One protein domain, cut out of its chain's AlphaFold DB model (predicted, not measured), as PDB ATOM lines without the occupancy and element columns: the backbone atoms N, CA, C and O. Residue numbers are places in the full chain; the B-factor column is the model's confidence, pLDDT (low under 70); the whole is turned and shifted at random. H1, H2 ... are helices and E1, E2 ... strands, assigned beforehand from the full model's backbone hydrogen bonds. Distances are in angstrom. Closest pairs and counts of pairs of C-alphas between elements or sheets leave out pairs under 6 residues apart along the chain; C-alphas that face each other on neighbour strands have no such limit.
ATOM      1  N   VAL A  10      98.518 146.928 156.310       93.62
ATOM      2  CA  VAL A  10      98.300 147.762 155.122       93.62
ATOM      3  C   VAL A  10      99.225 147.296 154.005       93.62
ATOM      4  O   VAL A  10     100.432 147.195 154.223       93.62
ATOM      5  N   LEU A  11      98.668 147.055 152.817       92.50
ATOM      6  CA  LEU A  11      99.413 146.717 151.603       92.50
ATOM      7  C   LEU A  11      99.374 147.872 150.594       92.50
ATOM      8  O   LEU A  11      98.355 148.552 150.471       92.50
ATOM      9  N   ASN A  12     100.453 148.060 149.835       90.75
ATOM     10  CA  ASN A  12     100.416 148.847 148.597       90.75
ATOM     11  C   ASN A  12     100.026 147.969 147.381       90.75
ATOM     12  O   ASN A  12      99.853 146.757 147.500       90.75
ATOM     13  N   LEU A  13      99.944 148.561 146.182       88.25
ATOM     14  CA  LEU A  13      99.635 147.835 144.932       88.25
ATOM     15  C   LEU A  13     100.712 146.822 144.507       88.25
ATOM     16  O   LEU A  13     100.457 145.950 143.686       88.25
ATOM     17  N   ARG A  14     101.918 146.922 145.068       89.44
ATOM     18  CA  ARG A  14     102.993 145.937 144.897       89.44
ATOM     19  C   ARG A  14     102.959 144.853 145.977       89.44
ATOM     20  O   ARG A  14     103.830 143.991 145.979       89.44
ATOM     21  N   TRP A  15     101.957 144.877 146.858       92.44
ATOM     22  CA  TRP A  15     101.806 144.005 148.023       92.44
ATOM     23  C   TRP A  15     102.952 144.116 149.043       92.44
ATOM     24  O   TRP A  15     103.235 143.173 149.787       92.44
ATOM     25  N   ASP A  16     103.587 145.285 149.118       93.06
ATOM     26  CA  ASP A  16     104.485 145.627 150.218       93.06
ATOM     27  C   ASP A  16     103.665 145.989 151.457       93.06
ATOM     28  O   ASP A  16     102.713 146.772 151.384       93.06
ATOM     29  N   VAL A  17     104.054 145.439 152.603       94.38
ATOM     30  CA  VAL A  17     103.441 145.698 153.903       94.38
ATOM     31  C   VAL A  17     103.983 147.019 154.450       94.38
ATOM     32  O   VAL A  17     105.119 147.097 154.920       94.38
ATOM     33  N   LEU A  18     103.152 148.061 154.412       93.38
ATOM     34  CA  LEU A  18     103.512 149.416 154.850       93.38
ATOM     35  C   LEU A  18     103.411 149.596 156.370       93.38
ATOM     36  O   LEU A  18     104.122 150.409 156.956       93.38
ATOM     37  N   GLY A  19     102.523 148.841 157.012       93.38
ATOM     38  CA  GLY A  19     102.287 148.906 158.450       93.38
ATOM     39  C   GLY A  19     101.406 147.757 158.922       93.38
ATOM     40  O   GLY A  19     100.656 147.181 158.138       93.38
ATOM     41  N   PHE A  20     101.515 147.407 160.199       94.75
ATOM     42  CA  PHE A  20     100.804 146.287 160.811       94.75
ATOM     43  C   PHE A  20     100.601 146.533 162.306       94.75
ATOM     44  O   PHE A  20     101.366 147.268 162.933       94.75
ATOM     45  N   ASN A  21      99.562 145.931 162.881       94.00
ATOM     46  CA  ASN A  21      99.330 145.964 164.323       94.00
ATOM     47  C   ASN A  21     100.059 144.814 165.047       94.00
ATOM     48  O   ASN A  21     100.533 143.865 164.426       94.00
ATOM     49  N   ALA A  22     100.148 144.888 166.379       93.00
ATOM     50  CA  ALA A  22     100.838 143.872 167.179       93.00
ATOM     51  C   ALA A  22     100.278 142.438 167.004       93.00
ATOM     52  O   ALA A  22     101.082 141.514 166.889       93.00
ATOM     53  N   PRO A  23      98.949 142.208 166.909       92.75
ATOM     54  CA  PRO A  23      98.418 140.883 166.580       92.75
ATOM     55  C   PRO A  23      98.873 140.357 165.211       92.75
ATOM     56  O   PRO A  23      99.172 139.171 165.080       92.75
ATOM     57  N   ALA A  24      98.959 141.221 164.194       91.56
ATOM     58  CA  ALA A  24      99.489 140.839 162.889       91.56
ATOM     59  C   ALA A  24     100.977 140.499 162.957       91.56
ATOM     60  O   ALA A  24     101.392 139.520 162.343       91.56
ATOM     61  N   ASP A  25     101.769 141.233 163.736       92.25
ATOM     62  CA  ASP A  25     103.183 140.898 163.913       92.25
ATOM     63  C   ASP A  25     103.383 139.581 164.675       92.25
ATOM     64  O   ASP A  25     104.228 138.766 164.317       92.25
ATOM     65  N   ALA A  26     102.549 139.307 165.679       89.94
ATOM     66  CA  ALA A  26     102.591 138.039 166.400       89.94
ATOM     67  C   ALA A  26     102.308 136.838 165.478       89.94
ATOM     68  O   ALA A  26     102.920 135.778 165.637       89.94
ATOM     69  N   LEU A  27     101.408 137.007 164.502       86.88
ATOM     70  CA  LEU A  27     101.021 135.953 163.568       86.88
ATOM     71  C   LEU A  27     101.992 135.828 162.386       86.88
ATOM     72  O   LEU A  27     102.490 134.740 162.103       86.88
ATOM     73  N   PHE A  28     102.272 136.936 161.703       86.81
ATOM     74  CA  PHE A  28     103.002 136.970 160.433       86.81
ATOM     75  C   PHE A  28     104.472 137.356 160.574       86.81
ATOM     76  O   PHE A  28     105.238 137.155 159.634       86.81
ATOM     77  N   ARG A  29     104.877 137.879 161.736       89.56
ATOM     78  CA  ARG A  29     106.256 138.281 162.049       89.56
ATOM     79  C   ARG A  29     106.840 139.284 161.060       89.56
ATOM     80  O   ARG A  29     108.028 139.229 160.747       89.56
ATOM     81  N   PHE A  30     106.023 140.217 160.578       89.31
ATOM     82  CA  PHE A  30     106.454 141.259 159.648       89.31
ATOM     83  C   PHE A  30     107.659 142.064 160.173       89.31
ATOM     84  O   PHE A  30     108.536 142.445 159.395       89.31
ATOM     85  N   GLY A  31     107.753 142.266 161.489       88.44
ATOM     86  CA  GLY A  31     108.859 142.931 162.173       88.44
ATOM     87  C   GLY A  31     110.204 142.212 162.052       88.44
ATOM     88  O   GLY A  31     111.240 142.871 162.114       88.44
ATOM     89  N   ASN A  32     110.213 140.901 161.791       89.88
ATOM     90  CA  ASN A  32     111.446 140.128 161.600       89.88
ATOM     91  C   ASN A  32     112.089 140.347 160.225       89.88
ATOM     92  O   ASN A  32     113.226 139.927 160.005       89.88
ATOM     93  N   HIS A  33     111.378 140.987 159.295       87.25
ATOM     94  CA  HIS A  33     111.890 141.281 157.965       87.25
ATOM     95  C   HIS A  33     112.354 142.741 157.882       87.25
ATOM     96  O   HIS A  33     111.672 143.638 158.402       87.25
ATOM     97  N   PRO A  34     113.490 143.010 157.209       88.38
ATOM     98  CA  PRO A  34     113.864 144.374 156.859       88.38
ATOM     99  C   PRO A  34     112.807 144.959 155.915       88.38
ATOM    100  O   PRO A  34     112.147 144.212 155.190       88.38
ATOM    101  N   VAL A  35     112.619 146.280 155.946       86.56
ATOM    102  CA  VAL A  35     111.516 146.968 155.248       86.56
ATOM    103  C   VAL A  35     111.495 146.627 153.755       86.56
ATOM    104  O   VAL A  35     110.433 146.370 153.199       86.56
ATOM    105  N   GLU A  36     112.665 146.502 153.137       85.38
ATOM    106  CA  GLU A  36     112.861 146.186 151.718       85.38
ATOM    107  C   GLU A  36     112.416 144.763 151.344       85.38
ATOM    108  O   GLU A  36     112.301 144.436 150.166       85.38
ATOM    109  N   ARG A  37     112.197 143.893 152.337       84.69
ATOM    110  CA  ARG A  37     111.770 142.497 152.156       84.69
ATOM    111  C   ARG A  37     110.384 142.216 152.729       84.69
ATOM    112  O   ARG A  37     109.950 141.067 152.727       84.69
ATOM    113  N   ARG A  38     109.666 143.239 153.198       91.88
ATOM    114  CA  ARG A  38     108.281 143.122 153.680       91.88
ATOM    115  C   ARG A  38     107.292 143.109 152.519       91.88
ATOM    116  O   ARG A  38     106.371 143.911 152.471       91.88
ATOM    117  N   ASN A  39     107.485 142.197 151.577       92.75
ATOM    118  CA  ASN A  39     106.541 141.959 150.497       92.75
ATOM    119  C   ASN A  39     105.794 140.652 150.771       92.75
ATOM    120  O   ASN A  39     106.424 139.617 150.989       92.75
ATOM    121  N   LEU A  40     104.460 140.697 150.773       91.62
ATOM    122  CA  LEU A  40     103.635 139.561 151.188       91.62
ATOM    123  C   LEU A  40     103.851 138.341 150.287       91.62
ATOM    124  O   LEU A  40     103.974 137.219 150.777       91.62
ATOM    125  N   LEU A  41     103.939 138.563 148.973       92.00
ATOM    126  CA  LEU A  41     104.164 137.494 148.007       92.00
ATOM    127  C   LEU A  41     105.587 136.939 148.120       92.00
ATOM    128  O   LEU A  41     105.783 135.731 148.046       92.00
ATOM    129  N   TRP A  42     106.581 137.798 148.347       91.56
ATOM    130  CA  TRP A  42     107.949 137.346 148.601       91.56
ATOM    131  C   TRP A  42     108.007 136.449 149.844       91.56
ATOM    132  O   TRP A  42     108.436 135.300 149.749       91.56
ATOM    133  N   MET A  43     107.476 136.921 150.977       91.56
ATOM    134  CA  MET A  43     107.425 136.164 152.234       91.56
ATOM    135  C   MET A  43     106.709 134.818 152.065       91.56
ATOM    136  O   MET A  43     107.203 133.808 152.560       91.56
ATOM    137  N   LEU A  44     105.613 134.781 151.299       91.56
ATOM    138  CA  LEU A  44     104.860 133.562 150.992       91.56
ATOM    139  C   LEU A  44     105.714 132.443 150.374       91.56
ATOM    140  O   LEU A  44     105.477 131.267 150.661       91.56
ATOM    141  N   PHE A  45     106.682 132.798 149.524       90.50
ATOM    142  CA  PHE A  45     107.521 131.835 148.802       90.50
ATOM    143  C   PHE A  45     108.909 131.635 149.418       90.50
ATOM    144  O   PHE A  45     109.508 130.580 149.209       90.50
ATOM    145  N   THR A  46     109.435 132.610 150.164       90.38
ATOM    146  CA  THR A  46     110.816 132.565 150.671       90.38
ATOM    147  C   THR A  46     110.934 132.327 152.170       90.38
ATOM    148  O   THR A  46     111.981 131.865 152.619       90.38
ATOM    149  N   ASP A  47     109.902 132.637 152.960       89.75
ATOM    150  CA  ASP A  47     109.910 132.375 154.400       89.75
ATOM    151  C   ASP A  47     109.178 131.061 154.710       89.75
ATOM    152  O   ASP A  47     107.950 130.963 154.662       89.75
ATOM    153  N   ALA A  48     109.952 130.038 155.082       88.50
ATOM    154  CA  ALA A  48     109.423 128.736 155.475       88.50
ATOM    155  C   ALA A  48     108.471 128.822 156.679       88.50
ATOM    156  O   ALA A  48     107.489 128.084 156.736       88.50
ATOM    157  N   ALA A  49     108.724 129.731 157.624       87.56
ATOM    158  CA  ALA A  49     107.861 129.912 158.781       87.56
ATOM    159  C   ALA A  49     106.533 130.566 158.374       87.56
ATOM    160  O   ALA A  49     105.490 130.228 158.930       87.56
ATOM    161  N   PHE A  50     106.548 131.492 157.412       88.44
ATOM    162  CA  PHE A  50     105.325 132.074 156.860       88.44
ATOM    163  C   PHE A  50     104.509 131.016 156.106       88.44
ATOM    164  O   PHE A  50     103.321 130.846 156.381       88.44
ATOM    165  N   ARG A  51     105.165 130.223 155.249       89.62
ATOM    166  CA  ARG A  51     104.544 129.093 154.540       89.62
ATOM    167  C   ARG A  51     103.887 128.090 155.491       89.62
ATOM    168  O   ARG A  51     102.755 127.697 155.252       89.62
ATOM    169  N   GLN A  52     104.556 127.707 156.581       89.62
ATOM    170  CA  GLN A  52     104.021 126.750 157.565       89.62
ATOM    171  C   GLN A  52     102.780 127.248 158.320       89.62
ATOM    172  O   GLN A  52     102.042 126.438 158.874       89.62
ATOM    173  N   ARG A  53     102.551 128.565 158.376       87.31
ATOM    174  CA  ARG A  53     101.362 129.151 159.015       87.31
ATOM    175  C   ARG A  53     100.159 129.217 158.081       87.31
ATOM    176  O   ARG A  53      99.047 129.429 158.558       87.31
ATOM    177  N   MET A  54     100.370 129.060 156.776       87.25
ATOM    178  CA  MET A  54      99.286 129.025 155.807       87.25
ATOM    179  C   MET A  54      98.696 127.627 155.705       87.25
ATOM    180  O   MET A  54      99.377 126.660 155.368       87.25
ATOM    181  N   VAL A  55      97.397 127.556 155.966       90.31
ATOM    182  CA  VAL A  55      96.590 126.369 155.702       90.31
ATOM    183  C   VAL A  55      96.441 126.214 154.186       90.31
ATOM    184  O   VAL A  55      96.274 127.211 153.482       90.31
ATOM    185  N   ASP A  56      96.558 124.979 153.695       92.31
ATOM    186  CA  ASP A  56      96.422 124.616 152.277       92.31
ATOM    187  C   ASP A  56      97.306 125.443 151.330       92.31
ATOM    188  O   ASP A  56      96.891 125.849 150.246       92.31
ATOM    189  N   TRP A  57      98.554 125.705 151.739       92.81
ATOM    190  CA  TRP A  57      99.482 126.554 150.987       92.81
ATOM    191  C   TRP A  57      99.607 126.167 149.506       92.81
ATOM    192  O   TRP A  57      99.655 127.055 148.660       92.81
ATOM    193  N   ASP A  58      99.622 124.871 149.176       92.50
ATOM    194  CA  ASP A  58      99.747 124.407 147.787       92.50
ATOM    195  C   ASP A  58      98.555 124.824 146.903       92.50
ATOM    196  O   ASP A  58      98.727 125.027 145.702       92.50
ATOM    197  N   GLU A  59      97.370 125.030 147.486       94.56
ATOM    198  CA  GLU A  59      96.191 125.563 146.792       94.56
ATOM    199  C   GLU A  59      96.132 127.097 146.861       94.56
ATOM    200  O   GLU A  59      95.841 127.767 145.867       94.56
ATOM    201  N   GLN A  60      96.456 127.678 148.020       92.75
ATOM    202  CA  GLN A  60      96.351 129.121 148.246       92.75
ATOM    203  C   GLN A  60      97.436 129.921 147.518       92.75
ATOM    204  O   GLN A  60      97.164 131.007 147.001       92.75
ATOM    205  N   ALA A  61      98.666 129.410 147.434       92.75
ATOM    206  CA  ALA A  61      99.781 130.150 146.852       92.75
ATOM    207  C   ALA A  61      99.589 130.468 145.354       92.75
ATOM    208  O   ALA A  61      99.798 131.625 144.970       92.75
ATOM    209  N   PRO A  62      99.130 129.532 144.495       93.50
ATOM    210  CA  PRO A  62      98.770 129.848 143.112       93.50
ATOM    211  C   PRO A  62      97.648 130.888 142.995       93.50
ATOM    212  O   PRO A  62      97.717 131.763 142.128       93.50
ATOM    213  N   LEU A  63      96.637 130.834 143.872       93.31
ATOM    214  CA  LEU A  63      95.529 131.794 143.876       93.31
ATOM    215  C   LEU A  63      96.018 133.197 144.243       93.31
ATOM    216  O   LEU A  63      95.743 134.148 143.511       93.31
ATOM    217  N   MET A  64      96.812 133.321 145.306       92.19
ATOM    218  CA  MET A  64      97.423 134.590 145.709       92.19
ATOM    219  C   MET A  64      98.326 135.156 144.612       92.19
ATOM    220  O   MET A  64      98.241 136.341 144.301       92.19
ATOM    221  N   LEU A  65      99.133 134.315 143.960       91.50
ATOM    222  CA  LEU A  65      99.950 134.730 142.820       91.50
ATOM    223  C   LEU A  65      99.091 135.234 141.648       91.50
ATOM    224  O   LEU A  65      99.454 136.209 140.989       91.50
ATOM    225  N   SER A  66      97.955 134.586 141.380       91.94
ATOM    226  CA  SER A  66      97.035 135.005 140.319       91.94
ATOM    227  C   SER A  66      96.375 136.357 140.617       91.94
ATOM    228  O   SER A  66      96.271 137.193 139.718       91.94
ATOM    229  N   SER A  67      96.004 136.607 141.878       90.19
ATOM    230  CA  SER A  67      95.479 137.895 142.341       90.19
ATOM    231  C   SER A  67      96.545 138.979 142.260       90.19
ATOM    232  O   SER A  67      96.302 140.020 141.663       90.19
ATOM    233  N   PHE A  68      97.767 138.697 142.723       89.44
ATOM    234  CA  PHE A  68      98.880 139.633 142.593       89.44
ATOM    235  C   PHE A  68      99.113 140.035 141.137       89.44
ATOM    236  O   PHE A  68      99.237 141.214 140.843       89.44
ATOM    237  N   ARG A  69      99.119 139.083 140.197       87.50
ATOM    238  CA  ARG A  69      99.282 139.388 138.764       87.50
ATOM    239  C   ARG A  69      98.169 140.268 138.194       87.50
ATOM    240  O   ARG A  69      98.403 140.938 137.195       87.50
ATOM    241  N   ARG A  70      96.975 140.228 138.785       86.12
ATOM    242  CA  ARG A  70      95.840 141.073 138.397       86.12
ATOM    243  C   ARG A  70      95.980 142.489 138.949       86.12
ATOM    244  O   ARG A  70      95.708 143.435 138.222       86.12
ATOM    245  N   ASP A  71      96.405 142.604 140.204       82.88
ATOM    246  CA  ASP A  71      96.549 143.882 140.909       82.88
ATOM    247  C   ASP A  71      97.851 144.607 140.539       82.88
ATOM    248  O   ASP A  71      97.963 145.830 140.657       82.88
ATOM    249  N   PHE A  72      98.860 143.850 140.102       79.44
ATOM    250  CA  PHE A  72     100.157 144.374 139.727       79.44
ATOM    251  C   PHE A  72     100.050 145.136 138.411       79.44
ATOM    252  O   PHE A  72     100.082 144.575 137.314       79.44
TER     253      PHE A  72
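Overview. This is residues 10 to 72 of the 78 residues of the protein "MLTR_LBD domain-containing protein" of Raoultella terrigena (UniProt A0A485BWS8). The short helix H2 sits in the middle, with long H4 packed on one side and H3 making a corner with H2; H1 and strand E1 lie on the side away from H4. The 63 printed residues hold E1, H1, H2, H3 and H4 in that order, mostly helix. The whole is compact, radius of gyration of the C-alphas 11.4 A, spanning 27 by 25 by 18 A.

Along the chain. E1, residues 17 to 20, begins at C-alpha (103.441, 145.698, 153.903). H1 is residues 22 to 28, H2 40 to 46 and H3 48 to 53. H4, residues 57 to 71, 20.3 A, ends at (96.549, 143.882, 140.909).

Arrangement. E1 pairs with no named strand; residues 10 to 11 pair antiparallel with 17 to 19. H2 and H4 touch at a steep tilt of 43 degrees, opposite ways, closest C-alphas Leu 41 and Leu 65, 7.2 A. H2 and H3 touch only at the corner, closest C-alphas Leu 44 and Arg 51, 5.7 A. H1 and H4 are apart. Every O i to N i+4 pair is within hydrogen-bond range in H1, H2 and H3; in H4, 9 of 11.

Size, cuts and confidence. The C-alphas farthest apart, Ala 22 and Arg 70, are 29.3 A apart. The printed part has no cut; the link H1 to H2 is long. No printed residue is under pLDDT 70.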